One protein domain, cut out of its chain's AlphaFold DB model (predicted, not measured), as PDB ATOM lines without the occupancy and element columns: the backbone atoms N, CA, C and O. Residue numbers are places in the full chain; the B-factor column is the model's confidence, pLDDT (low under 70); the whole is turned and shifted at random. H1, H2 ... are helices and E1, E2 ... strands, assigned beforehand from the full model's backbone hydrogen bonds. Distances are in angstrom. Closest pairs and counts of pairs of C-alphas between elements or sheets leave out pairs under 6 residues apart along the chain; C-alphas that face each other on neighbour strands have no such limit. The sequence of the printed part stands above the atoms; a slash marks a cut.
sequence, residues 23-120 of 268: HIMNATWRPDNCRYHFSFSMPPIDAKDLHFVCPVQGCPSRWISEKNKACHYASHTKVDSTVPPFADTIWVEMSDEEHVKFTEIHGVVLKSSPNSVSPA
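This is residues 23 to 120 of the 268 residues of the protein "Aste57867_22052 protein" of Aphanomyces stellatus (UniProt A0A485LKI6). A long two-stranded hairpin, E1 and E2, reaches away like an arm from a small, loosely built body, in which a short hairpin, E3 and E4, sits between two helices, H1 toward one end and H2 toward the other. One long link, residues 80 to 95, joins H1 to H2, and on its way residues 92 to 93 pair briefly with residues 52 to 53 of E3, while residues 107 to 120 after H2 hold no named element. The printed part has 98 residues with four named strands and then two named helices, in the order E1, E2, E3, E4, H1, H2; each hairpin is an antiparallel sheet of two strands. The class is mixed, helices and strands, with 43 of the 98 residues in named elements, under half. The whole is loose, with a radius of gyration of the C-alphas of 17.0 A, and spans 55 by 36 by 20 A, the arm making much of the length.

E1, residues 24 to 30, begins at C-alpha 24 (129.665, 96.565, 133.185) and is 18.5 A long. E2, residues 35 to 41, is 18.6 A long. E3 is residues 50 to 53, with C-alpha 50 at (114.195, 109.531, 141.429), and E4 is residues 63 to 65. H1, residues 69 to 79, is 16.2 A long. H2, residues 96 to 106, is 15.3 A long and ends at C-alpha 106 (126.121, 110.214, 137.646).

E1 and E2 form a hairpin, antiparallel at 153 degrees between their directions; C-alphas 27 and 38 face each other at 4.7 A. N 28 and O 37 are within hydrogen-bond range at 3.0 A, as are N 39 and O 26 at 3.0 A. E2 is apart from E3, E4, H1 and H2. E3 and E4 form the second hairpin, antiparallel at 124 degrees, with N 64 and O 52 within hydrogen-bond range at 3.0 A. Residues 52 to 53 of E3 also pair antiparallel with residues 92 to 93. The closest C-alphas of E4 and H1, those of Ile 64 and His 72, are 7.9 A apart. The closest of E4 and H2, those of Trp 63 and Phe 102, are 7.8 A apart. H1 and H2 are apart. Every O i to N i+4 pair in H2 is within hydrogen-bond range, and 4 of 7 in H1.

The outline is flat, but only just. The two C-alphas farthest apart, those of Asp 32 and Ala 87, are 55.6 A from each other. The printed part has no cut. The link from H1 to H2 is long, with 16 residues, and residues 107 to 120 hold no named element. The mean pLDDT of the printed part is 72.4, and residues 23 to 48 and 111 to 120 are under 70.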
ATOM      1  N   HIS A  23     126.357  96.174 136.505       46.62
ATOM      2  CA  HIS A  23     127.506  97.056 136.314       46.62
ATOM      3  C   HIS A  23     128.459  96.394 135.321       46.62
ATOM      4  O   HIS A  23     128.972  95.310 135.590       46.62
ATOM      5  N   ILE A  24     128.699  97.040 134.179       44.06
ATOM      6  CA  ILE A  24     129.665  96.565 133.185       44.06
ATOM      7  C   ILE A  24     130.891  97.477 133.262       44.06
ATOM      8  O   ILE A  24     130.844  98.634 132.839       44.06
ATOM      9  N   MET A  25     131.984  96.959 133.827       38.12
ATOM     10  CA  MET A  25     133.311  97.552 133.654       38.12
ATOM     11  C   MET A  25     133.899  97.008 132.355       38.12
ATOM     12  O   MET A  25     134.170  95.814 132.261       38.12
ATOM     13  N   ASN A  26     134.104  97.881 131.370       45.00
ATOM     14  CA  ASN A  26     134.828  97.524 130.155       45.00
ATOM     15  C   ASN A  26     136.256  98.065 130.261       45.00
ATOM     16  O   ASN A  26     136.457  99.267 130.459       45.00
ATOM     17  N   ALA A  27     137.241  97.178 130.138       39.00
ATOM     18  CA  ALA A  27     138.648  97.543 130.038       39.00
ATOM     19  C   ALA A  27     139.110  97.303 128.599       39.00
ATOM     20  O   ALA A  27     139.217  96.159 128.160       39.00
ATOM     21  N   THR A  28     139.392  98.379 127.866       46.09
ATOM     22  CA  THR A  28     139.870  98.287 126.480       46.09
ATOM     23  C   THR A  28     141.337  98.689 126.423       46.09
ATOM     24  O   THR A  28     141.703  99.798 126.819       46.09
ATOM     25  N   TRP A  29     142.188  97.790 125.925       46.94
ATOM     26  CA  TRP A  29     143.594  98.091 125.662       46.94
ATOM     27  C   TRP A  29     143.728  98.960 124.411       46.94
ATOM     28  O   TRP A  29     143.238  98.594 123.341       46.94
ATOM     29  N   ARG A  30     144.398 100.107 124.546       49.91
ATOM     30  CA  ARG A  30     144.724 101.020 123.443       49.91
ATOM     31  C   ARG A  30     146.185 100.799 123.021       49.91
ATOM     32  O   ARG A  30     147.082 101.159 123.791       49.91
ATOM     33  N   PRO A  31     146.454 100.195 121.844       42.31
ATOM     34  CA  PRO A  31     147.819  99.906 121.388       42.31
ATOM     35  C   PRO A  31     148.656 101.169 121.162       42.31
ATOM     36  O   PRO A  31     149.869 101.152 121.325       42.31
ATOM     37  N   ASP A  32     147.979 102.255 120.813       51.28
ATOM     38  CA  ASP A  32     148.489 103.582 120.492       51.28
ATOM     39  C   ASP A  32     149.120 104.309 121.687       51.28
ATOM     40  O   ASP A  32     149.955 105.184 121.483       51.28
ATOM     41  N   ASN A  33     148.781 103.932 122.926       50.53
ATOM     42  CA  ASN A  33     149.280 104.626 124.120       50.53
ATOM     43  C   ASN A  33     149.659 103.704 125.291       50.53
ATOM     44  O   ASN A  33     149.858 104.181 126.409       50.53
ATOM     45  N   CYS A  34     149.728 102.388 125.059       57.44
ATOM     46  CA  CYS A  34     150.041 101.360 126.062       57.44
ATOM     47  C   CYS A  34     149.322 101.548 127.415       57.44
ATOM     48  O   CYS A  34     149.904 101.334 128.481       57.44
ATOM     49  N   ARG A  35     148.054 101.967 127.388       46.44
ATOM     50  CA  ARG A  35     147.231 102.167 128.586       46.44
ATOM     51  C   ARG A  35     145.898 101.449 128.437       46.44
ATOM     52  O   ARG A  35     145.319 101.382 127.352       46.44
ATOM     53  N   TYR A  36     145.403 100.935 129.557       43.34
ATOM     54  CA  TYR A  36     144.032 100.454 129.663       43.34
ATOM     55  C   TYR A  36     143.109 101.645 129.886       43.34
ATOM     56  O   TYR A  36     143.310 102.429 130.813       43.34
ATOM     57  N   HIS A  37     142.102 101.773 129.028       36.44
ATOM     58  CA  HIS A  37     141.024 102.724 129.234       36.44
ATOM     59  C   HIS A  37     139.869 101.983 129.901       36.44
ATOM     60  O   HIS A  37     139.305 101.052 129.321       36.44
ATOM     61  N   PHE A  38     139.541 102.382 131.125       39.94
ATOM     62  CA  PHE A  38     138.386 101.863 131.843       39.94
ATOM     63  C   PHE A  38     137.199 102.768 131.538       39.94
ATOM     64  O   PHE A  38     137.245 103.967 131.818       39.94
ATOM     65  N   SER A  39     136.149 102.220 130.930       35.56
ATOM     66  CA  SER A  39     134.884 102.927 130.758       35.56
ATOM     67  C   SER A  39     133.822 102.293 131.648       35.56
ATOM     68  O   SER A  39     133.528 101.097 131.578       35.56
ATOM     69  N   PHE A  40     133.250 103.121 132.517       38.03
ATOM     70  CA  PHE A  40     132.081 102.767 133.301       38.03
ATOM     71  C   PHE A  40     130.845 103.066 132.461       38.03
ATOM     72  O   PHE A  40     130.460 104.220 132.291       38.03
ATOM     73  N   SER A  41     130.218 102.023 131.921       37.00
ATOM     74  CA  SER A  41     128.873 102.150 131.369       37.00
ATOM     75  C   SER A  41     127.887 101.931 132.512       37.00
ATOM     76  O   SER A  41     127.483 100.796 132.770       37.00
ATOM     77  N   MET A  42     127.512 102.996 133.227       40.25
ATOM     78  CA  MET A  42     126.346 102.911 134.113       40.25
ATOM     79  C   MET A  42     125.102 102.659 133.246       40.25
ATOM     80  O   MET A  42     124.985 103.267 132.177       40.25
ATOM     81  N   PRO A  43     124.184 101.757 133.641       44.72
ATOM     82  CA  PRO A  43     122.918 101.613 132.935       44.72
ATOM     83  C   PRO A  43     122.192 102.967 132.909       44.72
ATOM     84  O   PRO A  43     122.391 103.775 133.821       44.72
ATOM     85  N   PRO A  44     121.366 103.241 131.884       50.25
ATOM     86  CA  PRO A  44     120.607 104.479 131.821       50.25
ATOM     87  C   PRO A  44     119.725 104.563 133.066       50.25
ATOM     88  O   PRO A  44     118.764 103.808 133.214       50.25
ATOM     89  N   ILE A  45     120.096 105.450 133.987       57.72
ATOM     90  CA  ILE A  45     119.300 105.721 135.172       57.72
ATOM     91  C   ILE A  45     117.995 106.336 134.676       57.72
ATOM     92  O   ILE A  45     118.012 107.368 134.000       57.72
ATOM     93  N   ASP A  46     116.865 105.694 134.982       61.62
ATOM     94  CA  ASP A  46     115.548 106.261 134.701       61.62
ATOM     95  C   ASP A  46     115.284 107.398 135.692       61.62
ATOM     96  O   ASP A  46     114.663 107.241 136.741       61.62
ATOM     97  N   ALA A  47     115.852 108.553 135.354       62.28
ATOM     98  CA  ALA A  47     115.832 109.786 136.124       62.28
ATOM     99  C   ALA A  47     114.419 110.328 136.379       62.28
ATOM    100  O   ALA A  47     114.265 111.256 137.167       62.28
ATOM    101  N   LYS A  48     113.391 109.796 135.701       63.41
ATOM    102  CA  LYS A  48     112.058 110.399 135.709       63.41
ATOM    103  C   LYS A  48     111.361 110.337 137.067       63.41
ATOM    104  O   LYS A  48     110.557 111.224 137.330       63.41
ATOM    105  N   ASP A  49     111.738 109.398 137.934       72.50
ATOM    106  CA  ASP A  49     111.047 109.152 139.206       72.50
ATOM    107  C   ASP A  49     111.984 109.110 140.432       72.50
ATOM    108  O   ASP A  49     111.569 108.646 141.492       72.50
ATOM    109  N   LEU A  50     113.258 109.502 140.299       80.69
ATOM    110  CA  LEU A  50     114.195 109.531 141.429       80.69
ATOM    111  C   LEU A  50     114.093 110.869 142.155       80.69
ATOM    112  O   LEU A  50     114.504 111.895 141.621       80.69
ATOM    113  N   HIS A  51     113.565 110.849 143.374       80.81
ATOM    114  CA  HIS A  51     113.367 112.076 144.151       80.81
ATOM    115  C   HIS A  51     113.458 111.882 145.667       80.81
ATOM    116  O   HIS A  51     113.305 112.855 146.398       80.81
ATOM    117  N   PHE A  52     113.766 110.676 146.160       88.69
ATOM    118  CA  PHE A  52     113.950 110.423 147.593       88.69
ATOM    119  C   PHE A  52     115.361 109.971 147.945       88.69
ATOM    120  O   PHE A  52     116.041 109.292 147.170       88.69
ATOM    121  N   VAL A  53     115.754 110.302 149.173       90.62
ATOM    122  CA  VAL A  53     117.010 109.884 149.790       90.62
ATOM    123  C   VAL A  53     116.729 108.805 150.831       90.62
ATOM    124  O   VAL A  53     115.894 108.968 151.721       90.62
ATOM    125  N   CYS A  54     117.447 107.690 150.736       91.69
ATOM    126  CA  CYS A  54     117.436 106.647 151.751       91.69
ATOM    127  C   CYS A  54     118.042 107.176 153.063       91.69
ATOM    128  O   CYS A  54     119.182 107.650 153.046       91.69
ATOM    129  N   PRO A  55     117.339 107.053 154.206       91.25
ATOM    130  CA  PRO A  55     117.825 107.574 155.486       91.25
ATOM    131  C   PRO A  55     118.937 106.712 156.109       91.25
ATOM    132  O   PRO A  55     119.582 107.136 157.067       91.25
ATOM    133  N   VAL A  56     119.182 105.506 155.582       90.50
ATOM    134  CA  VAL A  56     120.220 104.600 156.090       90.50
ATOM    135  C   VAL A  56     121.603 105.110 155.680       90.50
ATOM    136  O   VAL A  56     121.920 105.242 154.493       90.50
ATOM    137  N   GLN A  57     122.439 105.398 156.677       87.62
ATOM    138  CA  GLN A  57     123.802 105.884 156.469       87.62
ATOM    139  C   GLN A  57     124.648 104.843 155.728       87.62
ATOM    140  O   GLN A  57     124.612 103.658 156.043       87.62
ATOM    141  N   GLY A  58     125.406 105.290 154.723       86.56
ATOM    142  CA  GLY A  58     126.243 104.406 153.904       86.56
ATOM    143  C   GLY A  58     125.481 103.529 152.903       86.56
ATOM    144  O   GLY A  58     126.083 102.636 152.311       86.56
ATOM    145  N   CYS A  59     124.180 103.767 152.681       87.00
ATOM    146  CA  CYS A  59     123.416 103.028 151.678       87.00
ATOM    147  C   CYS A  59     124.047 103.176 150.272       87.00
ATOM    148  O   CYS A  59     124.158 104.302 149.775       87.00
ATOM    149  N   PRO A  60     124.411 102.072 149.585       81.94
ATOM    150  CA  PRO A  60     125.042 102.124 148.262       81.94
ATOM    151  C   PRO A  60     124.081 102.581 147.153       81.94
ATOM    152  O   PRO A  60     124.513 103.016 146.091       81.94
ATOM    153  N   SER A  61     122.769 102.490 147.387       85.25
ATOM    154  CA  SER A  61     121.723 102.969 146.477       85.25
ATOM    155  C   SER A  61     120.881 104.027 147.183       85.25
ATOM    156  O   SER A  61     119.688 103.843 147.405       85.25
ATOM    157  N   ARG A  62     121.548 105.109 147.602       89.12
ATOM    158  CA  ARG A  62     120.968 106.187 148.410       89.12
ATOM    159  C   ARG A  62     119.821 106.924 147.711       89.12
ATOM    160  O   ARG A  62     118.878 107.300 148.393       89.12
ATOM    161  N   TRP A  63     119.878 107.115 146.395       90.00
ATOM    162  CA  TRP A  63     118.816 107.781 145.631       90.00
ATOM    163  C   TRP A  63     117.825 106.765 145.081       90.00
ATOM    164  O   TRP A  63     118.206 105.808 144.401       90.00
ATOM    165  N   ILE A  64     116.551 106.973 145.389       90.00
ATOM    166  CA  ILE A  64     115.486 106.005 145.135       90.00
ATOM    167  C   ILE A  64     114.214 106.694 144.622       90.00
ATOM    168  O   ILE A  64     114.062 107.914 144.704       90.00
ATOM    169  N   SER A  65     113.302 105.896 144.066       88.38
ATOM    170  CA  SER A  65     112.023 106.364 143.538       88.38
ATOM    171  C   SER A  65     110.872 106.063 144.486       88.38
ATOM    172  O   SER A  65     110.913 105.109 145.266       88.38
ATOM    173  N   GLU A  66     109.780 106.822 144.362       85.75
ATOM    174  CA  GLU A  66     108.558 106.569 145.145       85.75
ATOM    175  C   GLU A  66     108.067 105.121 144.990       85.75
ATOM    176  O   GLU A  66     107.623 104.484 145.941       85.75
ATOM    177  N   LYS A  67     108.203 104.567 143.780       85.81
ATOM    178  CA  LYS A  67     107.736 103.218 143.440       85.81
ATOM    179  C   LYS A  67     108.566 102.115 144.093       85.81
ATOM    180  O   LYS A  67     108.059 101.007 144.256       85.81
ATOM    181  N   ASN A  68     109.836 102.371 144.418       87.00
ATOM    182  CA  ASN A  68     110.747 101.343 144.920       87.00
ATOM    183  C   ASN A  68     111.156 101.526 146.392       87.00
ATOM    184  O   ASN A  68     111.780 100.612 146.934       87.00
ATOM    185  N   LYS A  69     110.756 102.622 147.058       88.88
ATOM    186  CA  LYS A  69     111.138 102.930 148.450       88.88
ATOM    187  C   LYS A  69     110.863 101.791 149.435       88.88
ATOM    188  O   LYS A  69     111.750 101.403 150.192       88.88
ATOM    189  N   ALA A  70     109.678 101.180 149.365       87.19
ATOM    190  CA  ALA A  70     109.281 100.104 150.273       87.19
ATOM    191  C   ALA A  70     110.134  98.840 150.074       87.19
ATOM    192  O   ALA A  70     110.669  98.281 151.032       87.19
ATOM    193  N   CYS A  71     110.320  98.412 148.820       89.06
ATOM    194  CA  CYS A  71     111.146  97.249 148.497       89.06
ATOM    195  C   CYS A  71     112.627  97.482 148.813       89.06
ATOM    196  O   CYS A  71     113.291  96.572 149.310       89.06
ATOM    197  N   HIS A  72     113.137  98.687 148.550       89.94
ATOM    198  CA  HIS A  72     114.506  99.070 148.878       89.94
ATOM    199  C   HIS A  72     114.741  99.024 150.391       89.94
ATOM    200  O   HIS A  72     115.673  98.372 150.853       89.94
ATOM    201  N   TYR A  73     113.873  99.650 151.182       89.81
ATOM    202  CA  TYR A  73     114.048  99.723 152.632       89.81
ATOM    203  C   TYR A  73     113.918  98.369 153.327       89.81
ATOM    204  O   TYR A  73     114.660  98.072 154.260       89.81
ATOM    205  N   ALA A  74     113.053  97.495 152.806       88.06
ATOM    206  CA  ALA A  74     112.955  96.111 153.258       88.06
ATOM    207  C   ALA A  74     114.253  95.304 153.055       88.06
ATOM    208  O   ALA A  74     114.388  94.220 153.620       88.06
ATOM    209  N   SER A  75     115.199  95.776 152.233       90.06
ATOM    210  CA  SER A  75     116.527  95.161 152.132       90.06
ATOM    211  C   SER A  75     117.427  95.519 153.317       90.06
ATOM    212  O   SER A  75     118.169  94.654 153.771       90.06
ATOM    213  N   HIS A  76     117.297  96.726 153.880       89.38
ATOM    214  CA  HIS A  76     118.070  97.155 155.051       89.38
ATOM    215  C   HIS A  76     117.642  96.410 156.306       89.38
ATOM    216  O   HIS A  76     118.487  95.838 156.981       89.38
ATOM    217  N   THR A  77     116.337  96.305 156.562       85.88
ATOM    218  CA  THR A  77     115.813  95.617 157.758       85.88
ATOM    219  C   THR A  77     116.112  94.113 157.784       85.88
ATOM    220  O   THR A  77     116.065  93.489 158.841       85.88
ATOM    221  N   LYS A  78     116.428  93.510 156.629       86.12
ATOM    222  CA  LYS A  78     116.891  92.115 156.532       86.12
ATOM    223  C   LYS A  78     118.363  91.943 156.887       86.12
ATOM    224  O   LYS A  78     118.751  90.853 157.293       86.12
ATOM    225  N   VAL A  79     119.170  92.974 156.656       87.19
ATOM    226  CA  VAL A  79     120.617  92.955 156.905       87.19
ATOM    227  C   VAL A  79     120.915  93.437 158.320       87.19
ATOM    228  O   VAL A  79     121.757  92.854 158.996       87.19
ATOM    229  N   ASP A  80     120.195  94.457 158.778       86.94
ATOM    230  CA  ASP A  80     120.358  95.073 160.085       86.94
ATOM    231  C   ASP A  80     118.996  95.224 160.773       86.94
ATOM    232  O   ASP A  80     118.160  96.049 160.398       86.94
ATOM    233  N   SER A  81     118.775  94.416 161.810       84.94
ATOM    234  CA  SER A  81     117.547  94.432 162.608       84.94
ATOM    235  C   SER A  81     117.425  95.654 163.524       84.94
ATOM    236  O   SER A  81     116.386  95.820 164.162       84.94
ATOM    237  N   THR A  82     118.469  96.483 163.641       89.06
ATOM    238  CA  THR A  82     118.427  97.737 164.411       89.06
ATOM    239  C   THR A  82     117.797  98.884 163.620       89.06
ATOM    240  O   THR A  82     117.353  99.870 164.211       89.06
ATOM    241  N   VAL A  83     117.692  98.741 162.294       86.25
ATOM    242  CA  VAL A  83     116.998  99.697 161.432       86.25
ATOM    243  C   VAL A  83     115.495  99.645 161.741       86.25
ATOM    244  O   VAL A  83     114.899  98.565 161.696       86.25
ATOM    245  N   PRO A  84     114.847 100.788 162.043       85.19
ATOM    246  CA  PRO A  84     113.427 100.811 162.371       85.19
ATOM    247  C   PRO A  84     112.585 100.310 161.193       85.19
ATOM    248  O   PRO A  84     113.007 100.466 160.044       85.19
ATOM    249  N   PRO A  85     111.394  99.736 161.444       84.25
ATOM    250  CA  PRO A  85     110.506  99.266 160.387       84.25
ATOM    251  C   PRO A  85     110.123 100.396 159.427       84.25
ATOM    252  O   PRO A  85     110.134 101.573 159.781       84.25
ATOM    253  N   PHE A  86     109.776 100.020 158.195       85.25
ATOM    254  CA  PHE A  86     109.367 100.975 157.170       85.25
ATOM    255  C   PHE A  86     108.180 101.822 157.652       85.25
ATOM    256  O   PHE A  86     107.157 101.284 158.074       85.25
ATOM    257  N   ALA A  87     108.306 103.138 157.513       84.50
ATOM    258  CA  ALA A  87     107.222 104.095 157.676       84.50
ATOM    259  C   ALA A  87     107.371 105.185 156.612       84.50
ATOM    260  O   ALA A  87     108.487 105.596 156.312       84.50
ATOM    261  N   ASP A  88     106.270 105.677 156.043       82.25
ATOM    262  CA  ASP A  88     106.342 106.704 154.991       82.25
ATOM    263  C   ASP A  88     106.958 108.027 155.476       82.25
ATOM    264  O   ASP A  88     107.503 108.786 154.682       82.25
ATOM    265  N   THR A  89     106.943 108.279 156.783       85.62
ATOM    266  CA  THR A  89     107.460 109.504 157.404       85.62
ATOM    267  C   THR A  89     108.986 109.588 157.475       85.62
ATOM    268  O   THR A  89     109.507 110.653 157.792       85.62
ATOM    269  N   ILE A  90     109.717 108.498 157.211       85.62
ATOM    270  CA  ILE A  90     111.191 108.475 157.310       85.62
ATOM    271  C   ILE A  90     111.888 108.945 156.030       85.62
ATOM    272  O   ILE A  90     113.111 109.084 156.011       85.62
ATOM    273  N   TRP A  91     111.133 109.124 154.947       87.81
ATOM    274  CA  TRP A  91     111.675 109.483 153.644       87.81
ATOM    275  C   TRP A  91     111.763 110.989 153.506       87.81
ATOM    276  O   TRP A  91     110.796 111.708 153.746       87.81
ATOM    277  N   VAL A  92     112.932 111.446 153.078       85.75
ATOM    278  CA  VAL A  92     113.185 112.854 152.803       85.75
ATOM    279  C   VAL A  92     113.321 113.005 151.296       85.75
ATOM    280  O   VAL A  92     114.036 112.231 150.647       85.75
ATOM    281  N   GLU A  93     112.597 113.971 150.736       87.81
ATOM    282  CA  GLU A  93     112.805 114.383 149.351       87.81
ATOM    283  C   GLU A  93     114.244 114.880 149.169       87.81
ATOM    284  O   GLU A  93     114.865 115.410 150.091       87.81
ATOM    285  N   MET A  94     114.799 114.693 147.978       88.56
ATOM    286  CA  MET A  94     116.139 115.182 147.672       88.56
ATOM    287  C   MET A  94     116.214 116.701 147.868       88.56
ATOM    288  O   MET A  94     115.421 117.443 147.287       88.56
ATOM    289  N   SER A  95     117.185 117.154 148.665       86.44
ATOM    290  CA  SER A  95     117.536 118.573 148.773       86.44
ATOM    291  C   SER A  95     118.354 119.029 147.564       86.44
ATOM    292  O   SER A  95     118.831 118.203 146.780       86.44
ATOM    293  N   ASP A  96     118.564 120.335 147.419       81.94
ATOM    294  CA  ASP A  96     119.400 120.908 146.357       81.94
ATOM    295  C   ASP A  96     120.823 120.327 146.382       81.94
ATOM    296  O   ASP A  96     121.366 119.937 145.346       81.94
ATOM    297  N   GLU A  97     121.410 120.160 147.570       85.19
ATOM    298  CA  GLU A  97     122.745 119.575 147.729       85.19
ATOM    299  C   GLU A  97     122.784 118.105 147.294       85.19
ATOM    300  O   GLU A  97     123.776 117.644 146.727       85.19
ATOM    301  N   GLU A  98     121.713 117.348 147.540       87.75
ATOM    302  CA  GLU A  98     121.622 115.949 147.115       87.75
ATOM    303  C   GLU A  98     121.417 115.831 145.598       87.75
ATOM    304  O   GLU A  98     121.949 114.898 144.991       87.75
ATOM    305  N   HIS A  99     120.735 116.788 144.958       83.62
ATOM    306  CA  HIS A  99     120.665 116.874 143.494       83.62
ATOM    307  C   HIS A  99     122.026 117.176 142.864       83.62
ATOM    308  O   HIS A  99     122.378 116.567 141.847       83.62
ATOM    309  N   VAL A 100     122.805 118.083 143.465       82.62
ATOM    310  CA  VAL A 100     124.172 118.386 143.016       82.62
ATOM    311  C   VAL A 100     125.048 117.142 143.125       82.62
ATOM    312  O   VAL A 100     125.606 116.717 142.117       82.62
ATOM    313  N   LYS A 101     125.074 116.479 144.288       85.25
ATOM    314  CA  LYS A 101     125.845 115.235 144.480       85.25
ATOM    315  C   LYS A 101     125.441 114.138 143.501       85.25
ATOM    316  O   LYS A 101     126.303 113.477 142.926       85.25
ATOM    317  N   PHE A 102     124.137 113.942 143.288       85.19
ATOM    318  CA  PHE A 102     123.649 112.982 142.300       85.19
ATOM    319  C   PHE A 102     124.179 113.317 140.898       85.19
ATOM    320  O   PHE A 102     124.676 112.439 140.191       85.19
ATOM    321  N   THR A 103     124.116 114.593 140.511       81.31
ATOM    322  CA  THR A 103     124.592 115.066 139.205       81.31
ATOM    323  C   THR A 103     126.103 114.893 139.059       81.31
ATOM    324  O   THR A 103     126.553 114.452 138.007       81.31
ATOM    325  N   GLU A 104     126.889 115.185 140.093       80.19
ATOM    326  CA  GLU A 104     128.347 115.002 140.091       80.19
ATOM    327  C   GLU A 104     128.744 113.531 139.923       80.19
ATOM    328  O   GLU A 104     129.652 113.216 139.156       80.19
ATOM    329  N   ILE A 105     128.045 112.626 140.611       80.50
ATOM    330  CA  ILE A 105     128.359 111.192 140.599       80.50
ATOM    331  C   ILE A 105     127.917 110.533 139.291       80.50
ATOM    332  O   ILE A 105     128.620 109.671 138.762       80.50
ATOM    333  N   HIS A 106     126.748 110.912 138.770       79.62
ATOM    334  CA  HIS A 106     126.121 110.214 137.646       79.62
ATOM    335  C   HIS A 106     126.182 110.977 136.318       79.62
ATOM    336  O   HIS A 106     125.897 110.391 135.275       79.62
ATOM    337  N   GLY A 107     126.519 112.267 136.327       74.19
ATOM    338  CA  GLY A 107     126.504 113.127 135.139       74.19
ATOM    339  C   GLY A 107     125.101 113.411 134.587       74.19
ATOM    340  O   GLY A 107     124.968 113.815 133.432       74.19
ATOM    341  N   VAL A 108     124.043 113.177 135.375       77.50
ATOM    342  CA  VAL A 108     122.637 113.290 134.949       77.50
ATOM    343  C   VAL A 108     121.885 114.274 135.842       77.50
ATOM    344  O   VAL A 108     121.904 114.146 137.059       77.50
ATOM    345  N   VAL A 109     121.163 115.215 135.224       76.56
ATOM    346  CA  VAL A 109     120.296 116.177 135.926       76.56
ATOM    347  C   VAL A 109     118.865 115.640 136.014       76.56
ATOM    348  O   VAL A 109     118.235 115.357 134.990       76.56
ATOM    349  N   LEU A 110     118.325 115.555 137.231       75.12
ATOM    350  CA  LEU A 110     116.971 115.064 137.521       75.12
ATOM    351  C   LEU A 110     115.906 116.157 137.316       75.12
ATOM    352  O   LEU A 110     115.322 116.662 138.267       75.12
ATOM    353  N   LYS A 111     115.631 116.523 136.057       65.25
ATOM    354  CA  LYS A 111     114.706 117.628 135.704       65.25
ATOM    355  C   LYS A 111     113.250 117.446 136.166       65.25
ATOM    356  O   LYS A 111     112.489 118.404 136.114       65.25
ATOM    357  N   SER A 112     112.837 116.227 136.512       61.62
ATOM    358  CA  SER A 112     111.474 115.900 136.958       61.62
ATOM    359  C   SER A 112     111.295 115.950 138.476       61.62
ATOM    360  O   SER A 112     110.166 115.810 138.941       61.62
ATOM    361  N   SER A 113     112.371 116.146 139.242       65.44
ATOM    362  CA  SER A 113     112.270 116.271 140.692       65.44
ATOM    363  C   SER A 113     111.633 117.617 141.073       65.44
ATOM    364  O   SER A 113     112.028 118.646 140.520       65.44
ATOM    365  N   PRO A 114     110.665 117.652 142.008       61.75
ATOM    366  CA  PRO A 114     109.969 118.882 142.395       61.75
ATOM    367  C   PRO A 114     110.906 119.944 142.985       61.75
ATOM    368  O   PRO A 114     110.662 121.134 142.806       61.75
ATOM    369  N   ASN A 115     112.011 119.512 143.603       64.69
ATOM    370  CA  ASN A 115     113.032 120.383 144.191       64.69
ATOM    371  C   ASN A 115     114.304 120.446 143.329       64.69
ATOM    372  O   ASN A 115     115.358 120.849 143.803       64.69
ATOM    373  N   SER A 116     114.246 120.028 142.058       62.88
ATOM    374  CA  SER A 116     115.368 120.228 141.138       62.88
ATOM    375  C   SER A 116     115.488 121.723 140.826       62.88
ATOM    376  O   SER A 116     114.894 122.229 139.865       62.88
ATOM    377  N   VAL A 117     116.313 122.434 141.587       54.53
ATOM    378  CA  VAL A 117     116.877 123.697 141.117       54.53
ATOM    379  C   VAL A 117     117.870 123.325 140.023       54.53
ATOM    380  O   VAL A 117     118.902 122.714 140.288       54.53
ATOM    381  N   SER A 118     117.520 123.604 138.763       50.34
ATOM    382  CA  SER A 118     118.399 123.348 137.618       50.34
ATOM    383  C   SER A 118     119.796 123.903 137.938       50.34
ATOM    384  O   SER A 118     119.924 125.122 138.066       50.34
ATOM    385  N   PRO A 119     120.850 123.066 138.051       48.66
ATOM    386  CA  PRO A 119     122.164 123.536 138.497       48.66
ATOM    387  C   PRO A 119     122.866 124.413 137.454       48.66
ATOM    388  O   PRO A 119     123.958 124.918 137.682       48.66
ATOM    389  N   ALA A 120     122.233 124.655 136.311       47.31
ATOM    390  CA  ALA A 120     122.650 125.691 135.397       47.31
ATOM    391  C   ALA A 120     121.745 126.907 135.597       47.31
ATOM    392  O   ALA A 120     120.608 126.915 135.110       47.31
TER     393      ALA A 120